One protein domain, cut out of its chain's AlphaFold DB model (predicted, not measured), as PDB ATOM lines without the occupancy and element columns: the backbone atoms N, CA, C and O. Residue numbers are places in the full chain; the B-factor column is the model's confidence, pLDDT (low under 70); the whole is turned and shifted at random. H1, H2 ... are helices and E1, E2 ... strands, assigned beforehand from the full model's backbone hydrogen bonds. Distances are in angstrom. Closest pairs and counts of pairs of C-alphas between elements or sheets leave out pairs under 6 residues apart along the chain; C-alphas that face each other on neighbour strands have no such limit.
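AT A GLANCE: This is residues 13 to 30 and 40 to 131 of the 289 residues of an uncharacterized protein of Dehalococcoidia bacterium (UniProt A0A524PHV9). A twisted wall of four strands, E1 to E4, has helices H1 and H3 packed on one face, making two layers, and its other face bare. H2 joins them in an up-and-down bundle, each helix running against the one before, and only grazes the sheet. The printed part has 110 residues, in the order H1 H2 E1 E2 E3 E4 H3; the sheet E1 E2 E3 E4 is an antiparallel meander, each strand the neighbour of the one before, and the class is mixed. It is compact, radius of gyration of the C-alphas 13.8 A, spanning 39 by 36 by 22 A.

HOW THE PARTS SIT: E1, residues 60 to 68, and E2, residues 75 to 83, form a hairpin, with N 63 and O 80 2.8 A apart, within hydrogen-bond range. E3, residues 86 to 95, forms a hairpin with E2, N 79 to O 91 2.9 A, and another with E4, residues 104 to 112, N 92 to O 108 2.8 A. E4 bends by 64 degrees at residue 108. H1, residues 13 to 28, is on the sheet, on the same face as H3, residues 117 to 131. They touch at a steep tilt of 41 degrees, the same way; their closest C-alphas, Gly 17 and Ser 125, are 4.9 A apart. H2, residues 42 to 57, touches H3, closest C-alphas Leu 55 and Gly 124, 6.0 A. In H1, H2 and H3 every O i to N i+4 pair is within hydrogen-bond range.

IN THESE COORDINATES: H1 begins at C-alpha 13 (-26.655, 80.647, 222.443) and spans 22.4 A, H2 22.5 A. E1 spans 26.3 A, E2 26.9 A, E3 26.7 A and E4 19.5 A. H3, 21.0 A, ends at C-alpha 131 (-31.388, 72.697, 238.575).

THE WHOLE: The C-alphas farthest apart, Pro 42 and Phe 71, are 40.5 A apart. Residues 31 to 39 are cut out, with 7.4 A between C-alphas 30 and 40. Of the links printed whole, none is long. No printed residue is under 70 in pLDDT.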
ATOM      1  N   GLU A  13     -26.990  81.362 221.204       97.12
ATOM      2  CA  GLU A  13     -26.655  80.647 222.443       97.12
ATOM      3  C   GLU A  13     -26.482  81.612 223.628       97.12
ATOM      4  O   GLU A  13     -27.061  81.385 224.687       97.12
ATOM      5  N   THR A  14     -25.778  82.738 223.447       97.88
ATOM      6  CA  THR A  14     -25.638  83.775 224.485       97.88
ATOM      7  C   THR A  14     -27.005  84.349 224.875       97.88
ATOM      8  O   THR A  14     -27.281  84.558 226.058       97.88
ATOM      9  N   LEU A  15     -27.883  84.615 223.900       97.81
ATOM     10  CA  LEU A  15     -29.231  85.120 224.178       97.81
ATOM     11  C   LEU A  15     -30.083  84.081 224.919       97.81
ATOM     12  O   LEU A  15     -30.784  84.441 225.869       97.81
ATOM     13  N   GLU A  16     -30.005  82.811 224.519       97.50
ATOM     14  CA  GLU A  16     -30.754  81.731 225.159       97.50
ATOM     15  C   GLU A  16     -30.251  81.433 226.577       97.50
ATOM     16  O   GLU A  16     -31.052  81.225 227.484       97.50
ATOM     17  N   GLY A  17     -28.945  81.560 226.826       97.94
ATOM     18  CA  GLY A  17     -28.391  81.409 228.170       97.94
ATOM     19  C   GLY A  17     -28.973  82.409 229.176       97.94
ATOM     20  O   GLY A  17     -29.375  82.056 230.286       97.94
ATOM     21  N   VAL A  18     -29.125  83.672 228.767       98.12
ATOM     22  CA  VAL A  18     -29.775  84.705 229.599       98.12
ATOM     23  C   VAL A  18     -31.237  84.355 229.862       98.12
ATOM     24  O   VAL A  18     -31.749  84.531 230.969       98.12
ATOM     25  N   ARG A  19     -31.917  83.889 228.822       97.38
ATOM     26  CA  ARG A  19     -33.329  83.519 228.823       97.38
ATOM     27  C   ARG A  19     -33.623  82.338 229.744       97.38
ATOM     28  O   ARG A  19     -34.635  82.400 230.446       97.38
ATOM     29  N   ASN A  20     -32.746  81.338 229.792       97.56
ATOM     30  CA  ASN A  20     -32.816  80.198 230.708       97.56
ATOM     31  C   ASN A  20     -32.664  80.642 232.164       97.56
ATOM     32  O   ASN A  20     -33.536  80.367 232.986       97.56
ATOM     33  N   ILE A  21     -31.630  81.437 232.468       98.25
ATOM     34  CA  ILE A  21     -31.416  81.992 233.816       98.25
ATOM     35  C   ILE A  21     -32.637  82.803 234.272       98.25
ATOM     36  O   ILE A  21     -33.081  82.696 235.415       98.25
ATOM     37  N   VAL A  22     -33.198  83.635 233.391       97.00
ATOM     38  CA  VAL A  22     -34.381  84.442 233.720       97.00
ATOM     39  C   VAL A  22     -35.631  83.584 233.891       97.00
ATOM     40  O   VAL A  22     -36.394  83.852 234.815       97.00
ATOM     41  N   ALA A  23     -35.842  82.565 233.056       95.38
ATOM     42  CA  ALA A  23     -36.978  81.653 233.186       95.38
ATOM     43  C   ALA A  23     -36.921  80.868 234.504       95.38
ATOM     44  O   ALA A  23     -37.912  80.821 235.230       95.38
ATOM     45  N   PHE A  24     -35.748  80.336 234.862       96.44
ATOM     46  CA  PHE A  24     -35.520  79.677 236.146       96.44
ATOM     47  C   PHE A  24     -35.824  80.619 237.318       96.44
ATOM     48  O   PHE A  24     -36.650  80.321 238.178       96.44
ATOM     49  N   ARG A  25     -35.231  81.821 237.317       95.62
ATOM     50  CA  ARG A  25     -35.459  82.810 238.382       95.62
ATOM     51  C   ARG A  25     -36.908  83.272 238.467       95.62
ATOM     52  O   ARG A  25     -37.361  83.599 239.553       95.62
ATOM     53  N   ALA A  26     -37.624  83.346 237.349       92.69
ATOM     54  CA  ALA A  26     -39.020  83.757 237.345       92.69
ATOM     55  C   ALA A  26     -39.949  82.708 237.966       92.69
ATOM     56  O   ALA A  26     -40.942  83.101 238.574       92.69
ATOM     57  N   ARG A  27     -39.626  81.416 237.822       92.06
ATOM     58  CA  ARG A  27     -40.385  80.307 238.418       92.06
ATOM     59  C   ARG A  27     -40.073  80.120 239.901       92.06
ATOM     60  O   ARG A  27     -40.998  79.998 240.691       92.06
ATOM     61  N   HIS A  28     -38.793  80.184 240.267       92.81
ATOM     62  CA  HIS A  28     -38.314  79.721 241.578       92.81
ATOM     63  C   HIS A  28     -37.892  80.845 242.535       92.81
ATOM     64  O   HIS A  28     -37.365  80.585 243.614       92.81
ATOM     65  N   ALA A  29     -38.070  82.118 242.159       90.94
ATOM     66  CA  ALA A  29     -37.766  83.218 243.073       90.94
ATOM     67  C   ALA A  29     -38.673  83.165 244.312       90.94
ATOM     68  O   ALA A  29     -39.895  83.075 244.164       90.94
ATOM     69  N   PRO A  30     -38.110  83.327 245.524       86.62
ATOM     70  CA  PRO A  30     -38.912  83.367 246.733       86.62
ATOM     71  C   PRO A  30     -39.920  84.528 246.677       86.62
ATOM     72  O   PRO A  30     -39.606  85.604 246.142       86.62
ATOM     73  N   ALA A  40     -44.016  78.364 251.608       71.31
ATOM     74  CA  ALA A  40     -42.831  78.660 250.817       71.31
ATOM     75  C   ALA A  40     -42.333  77.358 250.199       71.31
ATOM     76  O   ALA A  40     -42.189  76.408 250.958       71.31
ATOM     77  N   ASP A  41     -42.076  77.336 248.885       86.94
ATOM     78  CA  ASP A  41     -41.401  76.238 248.181       86.94
ATOM     79  C   ASP A  41     -39.923  76.199 248.620       86.94
ATOM     80  O   ASP A  41     -39.111  77.007 248.146       86.94
ATOM     81  N   PRO A  42     -39.558  75.327 249.578       91.50
ATOM     82  CA  PRO A  42     -38.219  75.312 250.154       91.50
ATOM     83  C   PRO A  42     -37.176  74.822 249.146       91.50
ATOM     84  O   PRO A  42     -36.059  75.340 249.120       91.50
ATOM     85  N   LEU A  43     -37.544  73.856 248.299       94.88
ATOM     86  CA  LEU A  43     -36.676  73.302 247.265       94.88
ATOM     87  C   LEU A  43     -36.373  74.347 246.186       94.88
ATOM     88  O   LEU A  43     -35.202  74.590 245.883       94.88
ATOM     89  N   GLY A  44     -37.402  75.024 245.665       94.56
ATOM     90  CA  GLY A  44     -37.220  76.118 244.710       94.56
ATOM     91  C   GLY A  44     -36.361  77.245 245.286       94.56
ATOM     92  O   GLY A  44     -35.436  77.724 244.628       94.56
ATOM     93  N   ALA A  45     -36.576  77.618 246.554       93.06
ATOM     94  CA  ALA A  45     -35.770  78.630 247.236       93.06
ATOM     95  C   ALA A  45     -34.298  78.209 247.429       93.06
ATOM     96  O   ALA A  45     -33.392  79.042 247.281       93.06
ATOM     97  N   LEU A  46     -34.045  76.931 247.736       94.94
ATOM     98  CA  LEU A  46     -32.697  76.371 247.835       94.94
ATOM     99  C   LEU A  46     -31.971  76.478 246.489       94.94
ATOM    100  O   LEU A  46     -30.882  77.051 246.419       94.94
ATOM    101  N   PHE A  47     -32.591  75.999 245.411       97.19
ATOM    102  CA  PHE A  47     -31.974  76.013 244.084       97.19
ATOM    103  C   PHE A  47     -31.845  77.426 243.511       97.19
ATOM    104  O   PHE A  47     -30.842  77.753 242.874       97.19
ATOM    105  N   TYR A  48     -32.793  78.318 243.810       96.88
ATOM    106  CA  TYR A  48     -32.649  79.744 243.532       96.88
ATOM    107  C   TYR A  48     -31.396  80.322 244.192       96.88
ATOM    108  O   TYR A  48     -30.611  81.009 243.537       96.88
ATOM    109  N   SER A  49     -31.188  80.028 245.475       96.69
ATOM    110  CA  SER A  49     -30.025  80.512 246.224       96.69
ATOM    111  C   SER A  49     -28.717  79.945 245.668       96.69
ATOM    112  O   SER A  49     -27.744  80.689 245.527       96.69
ATOM    113  N   GLN A  50     -28.709  78.669 245.273       97.62
ATOM    114  CA  GLN A  50     -27.573  78.025 244.612       97.62
ATOM    115  C   GLN A  50     -27.207  78.722 243.297       97.62
ATOM    116  O   GLN A  50     -26.056  79.127 243.123       97.62
ATOM    117  N   LEU A  51     -28.181  78.947 242.410       98.44
ATOM    118  CA  LEU A  51     -27.938  79.649 241.149       98.44
ATOM    119  C   LEU A  51     -27.440  81.080 241.386       98.44
ATOM    120  O   LEU A  51     -26.515  81.541 240.717       98.44
ATOM    121  N   MET A  52     -28.038  81.801 242.337       98.06
ATOM    122  CA  MET A  52     -27.623  83.171 242.638       98.06
ATOM    123  C   MET A  52     -26.187  83.240 243.169       98.06
ATOM    124  O   MET A  52     -25.436  84.117 242.741       98.06
ATOM    125  N   SER A  53     -25.801  82.300 244.037       98.19
ATOM    126  CA  SER A  53     -24.432  82.163 244.547       98.19
ATOM    127  C   SER A  53     -23.435  81.878 243.418       98.19
ATOM    128  O   SER A  53     -22.390  82.527 243.329       98.19
ATOM    129  N   LEU A  54     -23.790  80.983 242.486       98.38
ATOM    130  CA  LEU A  54     -22.964  80.711 241.311       98.38
ATOM    131  C   LEU A  54     -22.776  81.977 240.465       98.38
ATOM    132  O   LEU A  54     -21.641  82.362 240.190       98.38
ATOM    133  N   LEU A  55     -23.858  82.672 240.100       98.12
ATOM    134  CA  LEU A  55     -23.776  83.893 239.286       98.12
ATOM    135  C   LEU A  55     -22.913  84.977 239.948       98.12
ATOM    136  O   LEU A  55     -22.130  85.643 239.265       98.12
ATOM    137  N   GLU A  56     -23.011  85.125 241.271       97.69
ATOM    138  CA  GLU A  56     -22.162  86.035 242.039       97.69
ATOM    139  C   GLU A  56     -20.682  85.634 241.971       97.69
ATOM    140  O   GLU A  56     -19.837  86.484 241.680       97.69
ATOM    141  N   SER A  57     -20.367  84.346 242.151       98.00
ATOM    142  CA  SER A  57     -18.994  83.828 242.053       98.00
ATOM    143  C   SER A  57     -18.380  84.025 240.659       98.00
ATOM    144  O   SER A  57     -17.186  84.300 240.528       98.00
ATOM    145  N   LEU A  58     -19.218  83.998 239.618       97.50
ATOM    146  CA  LEU A  58     -18.838  84.262 238.231       97.50
ATOM    147  C   LEU A  58     -18.678  85.765 237.929       97.50
ATOM    148  O   LEU A  58     -18.227  86.142 236.840       97.50
ATOM    149  N   GLY A  59     -19.030  86.641 238.877       97.75
ATOM    150  CA  GLY A  59     -18.993  88.096 238.724       97.75
ATOM    151  C   GLY A  59     -20.108  88.646 237.831       97.75
ATOM    152  O   GLY A  59     -19.976  89.762 237.308       97.75
ATOM    153  N   LEU A  60     -21.186  87.880 237.638       98.19
ATOM    154  CA  LEU A  60     -22.289  88.188 236.735       98.19
ATOM    155  C   LEU A  60     -23.533  88.650 237.497       98.19
ATOM    156  O   LEU A  60     -23.966  88.061 238.480       98.19
ATOM    157  N   ALA A  61     -24.170  89.692 236.974       98.06
ATOM    158  CA  ALA A  61     -25.496  90.118 237.388       98.06
ATOM    159  C   ALA A  61     -26.440  90.051 236.188       98.06
ATOM    160  O   ALA A  61     -26.343  90.860 235.262       98.06
ATOM    161  N   VAL A  62     -27.376  89.101 236.228       97.75
ATOM    162  CA  VAL A  62     -28.463  88.983 235.251       97.75
ATOM    163  C   VAL A  62     -29.690  89.683 235.820       97.75
ATOM    164  O   VAL A  62     -30.152  89.375 236.916       97.75
ATOM    165  N   GLN A  63     -30.224  90.661 235.104       97.00
ATOM    166  CA  GLN A  63     -31.387  91.444 235.504       97.00
ATOM    167  C   GLN A  63     -32.445  91.365 234.417       97.00
ATOM    168  O   GLN A  63     -32.128  91.379 233.226       97.00
ATOM    169  N   TYR A  64     -33.708  91.337 234.830       96.62
ATOM    170  CA  TYR A  64     -34.826  91.426 233.909       96.62
ATOM    171  C   TYR A  64     -35.936  92.303 234.476       96.62
ATOM    172  O   TYR A  64     -36.104  92.411 235.692       96.62
ATOM    173  N   HIS A  65     -36.698  92.936 233.591       94.75
ATOM    174  CA  HIS A  65     -37.951  93.580 233.960       94.75
ATOM    175  C   HIS A  65     -38.988  93.408 232.856       94.75
ATOM    176  O   HIS A  65     -38.692  93.513 231.663       94.75
ATOM    177  N   ARG A  66     -40.226  93.144 233.270       92.81
ATOM    178  CA  ARG A  66     -41.381  93.095 232.378       92.81
ATOM    179  C   ARG A  66     -41.957  94.500 232.236       92.81
ATOM    180  O   ARG A  66     -42.195  95.175 233.234       92.81
ATOM    181  N   GLY A  67     -42.195  94.926 231.003       89.94
ATOM    182  CA  GLY A  67     -42.789  96.220 230.680       89.94
ATOM    183  C   GLY A  67     -43.767  96.113 229.516       89.94
ATOM    184  O   GLY A  67     -43.802  95.109 228.811       89.94
ATOM    185  N   LYS A  68     -44.566  97.160 229.300       86.44
ATOM    186  CA  LYS A  68     -45.410  97.290 228.103       86.44
ATOM    187  C   LYS A  68     -44.770  98.267 227.135       86.44
ATOM    188  O   LYS A  68     -44.314  99.336 227.538       86.44
ATOM    189  N   GLY A  69     -44.750  97.923 225.851       78.19
ATOM    190  CA  GLY A  69     -44.309  98.862 224.830       78.19
ATOM    191  C   GLY A  69     -45.257 100.059 224.735       78.19
ATOM    192  O   GLY A  69     -46.468  99.891 224.609       78.19
ATOM    193  N   VAL A  70     -44.692 101.270 224.760       74.56
ATOM    194  CA  VAL A  70     -45.443 102.543 224.747       74.56
ATOM    195  C   VAL A  70     -46.384 102.651 223.538       74.56
ATOM    196  O   VAL A  70     -47.479 103.193 223.658       74.56
ATOM    197  N   PHE A  71     -45.985 102.095 222.389       74.62
ATOM    198  CA  PHE A  71     -46.715 102.236 221.123       74.62
ATOM    199  C   PHE A  71     -47.491 100.986 220.693       74.62
ATOM    200  O   PHE A  71     -48.567 101.110 220.120       74.62
ATOM    201  N   ASP A  72     -46.970  99.784 220.956       78.94
ATOM    202  CA  ASP A  72     -47.576  98.525 220.495       78.94
ATOM    203  C   ASP A  72     -48.465  97.853 221.553       78.94
ATOM    204  O   ASP A  72     -49.167  96.899 221.227       78.94
ATOM    205  N   LYS A  73     -48.450  98.342 222.808       81.56
ATOM    206  CA  LYS A  73     -49.119  97.743 223.980       81.56
ATOM    207  C   LYS A  73     -48.777  96.261 224.203       81.56
ATOM    208  O   LYS A  73     -49.439  95.610 225.010       81.56
ATOM    209  N   LYS A  74     -47.759  95.730 223.518       85.88
ATOM    210  CA  LYS A  74     -47.315  94.342 223.663       85.88
ATOM    211  C   LYS A  74     -46.440  94.226 224.901       85.88
ATOM    212  O   LYS A  74     -45.674  95.145 225.215       85.88
ATOM    213  N   ASP A  75     -46.547  93.091 225.580       90.88
ATOM    214  CA  ASP A  75     -45.672  92.781 226.700       90.88
ATOM    215  C   ASP A  75     -44.251  92.524 226.188       90.88
ATOM    216  O   ASP A  75     -44.021  91.805 225.210       90.88
ATOM    217  N   LYS A  76     -43.294  93.167 226.848       93.25
ATOM    218  CA  LYS A  76     -41.871  93.097 226.542       93.25
ATOM    219  C   LYS A  76     -41.111  92.671 227.778       93.25
ATOM    220  O   LYS A  76     -41.427  93.086 228.897       93.25
ATOM    221  N   LEU A  77     -40.088  91.866 227.550       94.94
ATOM    222  CA  LEU A  77     -39.154  91.447 228.573       94.94
ATOM    223  C   LEU A  77     -37.801  92.057 228.242       94.94
ATOM    224  O   LEU A  77     -37.244  91.830 227.171       94.94
ATOM    225  N   HIS A  78     -37.324  92.905 229.139       96.75
ATOM    226  CA  HIS A  78     -36.060  93.602 228.992       96.75
ATOM    227  C   HIS A  78     -35.011  92.889 229.823       96.75
ATOM    228  O   HIS A  78     -35.229  92.662 231.014       96.75
ATOM    229  N   TYR A  79     -33.870  92.606 229.213       97.94
ATOM    230  CA  TYR A  79     -32.764  91.894 229.831       97.94
ATOM    231  C   TYR A  79     -31.548  92.804 229.921       97.94
ATOM    232  O   TYR A  79     -31.264  93.579 229.003       97.94
ATOM    233  N   ARG A  80     -30.812  92.686 231.023       98.19
ATOM    234  CA  ARG A  80     -29.534  93.360 231.232       98.19
ATOM    235  C   ARG A  80     -28.569  92.411 231.926       98.19
ATOM    236  O   ARG A  80     -28.876  91.881 232.988       98.19
ATOM    237  N   ILE A  81     -27.385  92.260 231.349       98.25
ATOM    238  CA  ILE A  81     -26.295  91.459 231.896       98.25
ATOM    239  C   ILE A  81     -25.154  92.416 232.202       98.25
ATOM    240  O   ILE A  81     -24.723  93.187 231.335       98.25
ATOM    241  N   SER A  82     -24.680  92.385 233.441       98.00
ATOM    242  CA  SER A  82     -23.537  93.178 233.880       98.00
ATOM    243  C   SER A  82     -22.455  92.280 234.448       98.00
ATOM    244  O   SER A  82     -22.747  91.337 235.172       98.00
ATOM    245  N   GLU A  83     -21.209  92.621 234.161       97.31
ATOM    246  CA  GLU A  83     -20.026  91.993 234.731       97.31
ATOM    247  C   GLU A  83     -19.266  93.071 235.508       97.31
ATOM    248  O   GLU A  83     -18.940  94.116 234.942       97.31
ATOM    249  N   HIS A  84     -19.041  92.875 236.809       92.50
ATOM    250  CA  HIS A  84     -18.393  93.878 237.672       92.50
ATOM    251  C   HIS A  84     -18.964  95.306 237.496       92.50
ATOM    252  O   HIS A  84     -18.228  96.287 237.408       92.50
ATOM    253  N   LYS A  85     -20.301  95.425 237.430       92.56
ATOM    254  CA  LYS A  85     -21.073  96.669 237.187       92.56
ATOM    255  C   LYS A  85     -20.976  97.250 235.766       92.56
ATOM    256  O   LYS A  85     -21.693  98.202 235.458       92.56
ATOM    257  N   ALA A  86     -20.159  96.684 234.880       96.94
ATOM    258  CA  ALA A  86     -20.127  97.063 233.475       96.94
ATOM    259  C   ALA A  86     -21.202  96.296 232.696       96.94
ATOM    260  O   ALA A  86     -21.177  95.071 232.616       96.94
ATOM    261  N   VAL A  87     -22.145  97.018 232.086       97.75
ATOM    262  CA  VAL A  87     -23.177  96.399 231.242       97.75
ATOM    263  C   VAL A  87     -22.529  95.797 229.996       97.75
ATOM    264  O   VAL A  87     -21.927  96.537 229.207       97.75
ATOM    265  N   ARG A  88     -22.681  94.484 229.812       97.81
ATOM    266  CA  ARG A  88     -22.140  93.722 228.680       97.81
ATOM    267  C   ARG A  88     -23.178  93.467 227.598       97.81
ATOM    268  O   ARG A  88     -22.868  93.641 226.425       97.81
ATOM    269  N   LEU A  89     -24.408  93.146 227.990       98.25
ATOM    270  CA  LEU A  89     -25.501  92.846 227.071       98.25
ATOM    271  C   LEU A  89     -26.809  93.478 227.561       98.25
ATOM    272  O   LEU A  89     -27.149  93.399 228.739       98.25
ATOM    273  N   GLU A  90     -27.539  94.097 226.638       98.19
ATOM    274  CA  GLU A  90     -28.922  94.540 226.816       98.19
ATOM    275  C   GLU A  90     -29.726  94.158 225.582       98.19
ATOM    276  O   GLU A  90     -29.366  94.530 224.460       98.19
ATOM    277  N   PHE A  91     -30.835  93.461 225.782       97.56
ATOM    278  CA  PHE A  91     -31.761  93.136 224.706       97.56
ATOM    279  C   PHE A  91     -33.194  93.082 225.218       97.56
ATOM    280  O   PHE A  91     -33.460  93.150 226.420       97.56
ATOM    281  N   VAL A  92     -34.129  93.035 224.278       96.69
ATOM    282  CA  VAL A  92     -35.561  93.024 224.548       96.69
ATOM    283  C   VAL A  92     -36.191  91.919 223.729       96.69
ATOM    284  O   VAL A  92     -36.011  91.888 222.510       96.69
ATOM    285  N   ASP A  93     -36.984  91.087 224.389       95.81
ATOM    286  CA  ASP A  93     -37.892  90.161 223.728       95.81
ATOM    287  C   ASP A  93     -39.326  90.699 223.761       95.81
ATOM    288  O   ASP A  93     -39.750  91.376 224.703       95.81
ATOM    289  N   ARG A  94     -40.096  90.369 222.726       92.81
ATOM    290  CA  ARG A  94     -41.558  90.435 222.745       92.81
ATOM    291  C   ARG A  94     -42.088  89.097 223.238       92.81
ATOM    292  O   ARG A  94     -41.718  88.058 222.696       92.81
ATOM    293  N   LEU A  95     -42.975  89.142 224.224       88.06
ATOM    294  CA  LEU A  95     -43.671  87.957 224.710       88.06
ATOM    295  C   LEU A  95     -44.851  87.659 223.776       88.06
ATOM    296  O   LEU A  95     -45.683  88.540 223.537       88.06
ATOM    297  N   THR A  96     -44.917  86.447 223.220       80.00
ATOM    298  CA  THR A  96     -46.071  86.016 222.404       80.00
ATOM    299  C   THR A  96     -47.170  85.424 223.283       80.00
ATOM    300  O   THR A  96     -48.354  85.606 223.005       80.00
ATOM    301  N   VAL A  97     -46.772  84.810 224.398       74.81
ATOM    302  CA  VAL A  97     -47.627  84.391 225.510       74.81
ATOM    303  C   VAL A  97     -47.246  85.240 226.717       74.81
ATOM    304  O   VAL A  97     -46.067  85.447 226.966       74.81
ATOM    305  N   GLY A  98     -48.216  85.751 227.480       74.19
ATOM    306  CA  GLY A  98     -47.984  86.665 228.614       74.19
ATOM    307  C   GLY A  98     -47.229  86.078 229.823       74.19
ATOM    308  O   GLY A  98     -47.366  86.618 230.922       74.19
ATOM    309  N   ALA A  99     -46.470  84.998 229.647       77.62
ATOM    310  CA  ALA A  99     -45.649  84.331 230.651       77.62
ATOM    311  C   ALA A  99     -44.156  84.635 230.408       77.62
ATOM    312  O   ALA A  99     -43.739  84.831 229.268       77.62
ATOM    313  N   ILE A 100     -43.356  84.740 231.475       76.75
ATOM    314  CA  ILE A 100     -41.934  85.152 231.401       76.75
ATOM    315  C   ILE A 100     -41.048  84.038 230.817       76.75
ATOM    316  O   ILE A 100     -40.058  84.313 230.142       76.75
ATOM    317  N   ASP A 101     -41.442  82.802 231.068       78.31
ATOM    318  CA  ASP A 101     -40.902  81.536 230.578       78.31
ATOM    319  C   ASP A 101     -41.562  81.064 229.266       78.31
ATOM    320  O   ASP A 101     -41.217  80.013 228.735       78.31
ATOM    321  N   GLY A 102     -42.502  81.841 228.719       80.38
ATOM    322  CA  GLY A 102     -43.219  81.496 227.495       80.38
ATOM    323  C   GLY A 102     -42.438  81.777 226.200       80.38
ATOM    324  O   GLY A 102     -41.360  82.383 226.216       80.38
ATOM    325  N   PRO A 103     -43.009  81.394 225.040       84.75
ATOM    326  CA  PRO A 103     -42.417  81.687 223.744       84.75
ATOM    327  C   PRO A 103     -42.222  83.194 223.537       84.75
ATOM    328  O   PRO A 103     -43.048  84.035 223.918       84.75
ATOM    329  N   ARG A 104     -41.088  83.536 222.928       89.19
ATOM    330  CA  ARG A 104     -40.577  84.903 222.870       89.19
ATOM    331  C   ARG A 104     -39.793  85.143 221.592       89.19
ATOM    332  O   ARG A 104     -39.123  84.251 221.084       89.19
ATOM    333  N   GLU A 105     -39.878  86.365 221.083       93.06
ATOM    334  CA  GLU A 105     -39.189  86.788 219.863       93.06
ATOM    335  C   GLU A 105     -38.247  87.949 220.161       93.06
ATOM    336  O   GLU A 105     -38.656  88.946 220.767       93.06
ATOM    337  N   LEU A 106     -37.005  87.858 219.677       95.19
ATOM    338  CA  LEU A 106     -36.031  88.935 219.821       95.19
ATOM    339  C   LEU A 106     -36.536  90.195 219.111       95.19
ATOM    340  O   LEU A 106     -36.670  90.240 217.890       95.19
ATOM    341  N   ALA A 107     -36.789  91.244 219.886       93.94
ATOM    342  CA  ALA A 107     -37.300  92.506 219.372       93.94
ATOM    343  C   ALA A 107     -36.175  93.483 219.028       93.94
ATOM    344  O   ALA A 107     -36.253  94.188 218.021       93.94
ATOM    345  N   SER A 108     -35.150  93.565 219.880       95.19
ATOM    346  CA  SER A 108     -34.023  94.481 219.688       95.19
ATOM    347  C   SER A 108     -32.844  94.149 220.596       95.19
ATOM    348  O   SER A 108     -33.050  93.743 221.737       95.19
ATOM    349  N   ILE A 109     -31.628  94.446 220.134       97.00
ATOM    350  CA  ILE A 109     -30.401  94.449 220.945       97.00
ATOM    351  C   ILE A 109     -29.984  95.908 221.160       97.00
ATOM    352  O   ILE A 109     -29.742  96.631 220.193       97.00
ATOM    353  N   GLY A 110     -29.942  96.341 222.419       95.31
ATOM    354  CA  GLY A 110     -29.562  97.700 222.808       95.31
ATOM    355  C   GLY A 110     -28.050  97.871 222.941       95.31
ATOM    356  O   GLY A 110     -27.479  98.812 222.390       95.31
ATOM    357  N   LYS A 111     -27.389  96.935 223.630       96.50
ATOM    358  CA  LYS A 111     -25.940  96.951 223.861       96.50
ATOM    359  C   LYS A 111     -25.382  95.540 223.780       96.50
ATOM    360  O   LYS A 111     -26.007  94.611 224.275       96.50
ATOM    361  N   TYR A 112     -24.194  95.403 223.206       97.50
ATOM    362  CA  TYR A 112     -23.425  94.169 223.238       97.50
ATOM    363  C   TYR A 112     -21.927  94.481 223.219       97.50
ATOM    364  O   TYR A 112     -21.477  95.334 222.453       97.50
ATOM    365  N   VAL A 113     -21.179  93.817 224.096       96.75
ATOM    366  CA  VAL A 113     -19.718  93.863 224.181       96.75
ATOM    367  C   VAL A 113     -19.246  92.427 224.356       96.75
ATOM    368  O   VAL A 113     -19.473  91.857 225.420       96.75
ATOM    369  N   SER A 114     -18.616  91.851 223.335       96.25
ATOM    370  CA  SER A 114     -18.067  90.490 223.388       96.25
ATOM    371  C   SER A 114     -16.961  90.358 224.443       96.25
ATOM    372  O   SER A 114     -16.331  91.348 224.839       96.25
ATOM    373  N   GLY A 115     -16.734  89.138 224.934       95.62
ATOM    374  CA  GLY A 115     -15.657  88.840 225.879       95.62
ATOM    375  C   GLY A 115     -15.861  87.533 226.642       95.62
ATOM    376  O   GLY A 115     -16.851  86.837 226.456       95.62
ATOM    377  N   SER A 116     -14.958  87.233 227.578       96.44
ATOM    378  CA  SER A 116     -14.978  85.992 228.379       96.44
ATOM    379  C   SER A 116     -16.147  85.871 229.369       96.44
ATOM    380  O   SER A 116     -16.239  84.904 230.121       96.44
ATOM    381  N   TRP A 117     -17.028  86.868 229.446       97.50
ATOM    382  CA  TRP A 117     -18.234  86.783 230.270       97.50
ATOM    383  C   TRP A 117     -19.279  85.846 229.647       97.50
ATOM    384  O   TRP A 117     -20.121  85.342 230.379       97.50
ATOM    385  N   GLU A 118     -19.222  85.595 228.334       98.12
ATOM    386  CA  GLU A 118     -20.162  84.708 227.634       98.12
ATOM    387  C   GLU A 118     -19.983  83.244 228.053       98.12
ATOM    388  O   GLU A 118     -20.968  82.559 228.303       98.12
ATOM    389  N   GLU A 119     -18.741  82.786 228.229       97.94
ATOM    390  CA  GLU A 119     -18.436  81.432 228.722       97.94
ATOM    391  C   GLU A 119     -18.938  81.226 230.158       97.94
ATOM    392  O   GLU A 119     -19.561  80.217 230.468       97.94
ATOM    393  N   ARG A 120     -18.755  82.227 231.026       98.12
ATOM    394  CA  ARG A 120     -19.301  82.201 232.393       98.12
ATOM    395  C   ARG A 120     -20.824  82.306 232.410       98.12
ATOM    396  O   ARG A 120     -21.480  81.696 233.243       98.12
ATOM    397  N   LEU A 121     -21.415  83.078 231.497       98.38
ATOM    398  CA  LEU A 121     -22.869  83.124 231.355       98.38
ATOM    399  C   LEU A 121     -23.404  81.746 230.956       98.38
ATOM    400  O   LEU A 121     -24.432  81.333 231.487       98.38
ATOM    401  N   LYS A 122     -22.711  81.053 230.047       98.38
ATOM    402  CA  LYS A 122     -23.043  79.684 229.662       98.38
ATOM    403  C   LYS A 122     -23.007  78.751 230.868       98.38
ATOM    404  O   LYS A 122     -23.999  78.082 231.101       98.38
ATOM    405  N   GLU A 123     -21.961  78.797 231.688       98.44
ATOM    406  CA  GLU A 123     -21.893  78.019 232.937       98.44
ATOM    407  C   GLU A 123     -23.095  78.291 233.860       98.44
ATOM    408  O   GLU A 123     -23.764  77.364 234.311       98.44
ATOM    409  N   GLY A 124     -23.441  79.566 234.075       98.50
ATOM    410  CA  GLY A 124     -24.628  79.929 234.851       98.50
ATOM    411  C   GLY A 124     -25.951  79.472 234.214       98.50
ATOM    412  O   GLY A 124     -26.905  79.172 234.931       98.50
ATOM    413  N   SER A 125     -26.037  79.409 232.882       98.44
ATOM    414  CA  SER A 125     -27.211  78.873 232.182       98.44
ATOM    415  C   SER A 125     -27.295  77.360 232.278       98.44
ATOM    416  O   SER A 125     -28.392  76.843 232.468       98.44
ATOM    417  N   ASP A 126     -26.177  76.661 232.106       98.56
ATOM    418  CA  ASP A 126     -26.121  75.204 232.177       98.56
ATOM    419  C   ASP A 126     -26.544  74.755 233.581       98.56
ATOM    420  O   ASP A 126     -27.350  73.839 233.723       98.56
ATOM    421  N   GLU A 127     -26.112  75.481 234.619       98.50
ATOM    422  CA  GLU A 127     -26.573  75.258 235.989       98.50
ATOM    423  C   GLU A 127     -28.074  75.523 236.157       98.50
ATOM    424  O   GLU A 127     -28.769  74.731 236.790       98.50
ATOM    425  N   ALA A 128     -28.605  76.611 235.587       98.38
ATOM    426  CA  ALA A 128     -30.035  76.905 235.669       98.38
ATOM    427  C   ALA A 128     -30.892  75.798 235.029       98.38
ATOM    428  O   ALA A 128     -31.931  75.445 235.580       98.38
ATOM    429  N   VAL A 129     -30.452  75.238 233.896       98.00
ATOM    430  CA  VAL A 129     -31.116  74.093 233.249       98.00
ATOM    431  C   VAL A 129     -30.994  72.845 234.120       98.00
ATOM    432  O   VAL A 129     -32.004  72.220 234.426       98.00
ATOM    433  N   ARG A 130     -29.788  72.531 234.609       98.00
ATOM    434  CA  ARG A 130     -29.537  71.368 235.473       98.00
ATOM    435  C   ARG A 130     -30.402  71.379 236.739       98.00
ATOM    436  O   ARG A 130     -30.902  70.336 237.149       98.00
ATOM    437  N   LEU A 131     -30.552  72.539 237.381       97.88
ATOM    438  CA  LEU A 131     -31.388  72.697 238.575       97.88
ATOM    439  C   LEU A 131     -32.878  72.519 238.258       97.88
ATOM    440  O   LEU A 131     -33.606  71.945 239.064       97.88
TER     441      LEU A 131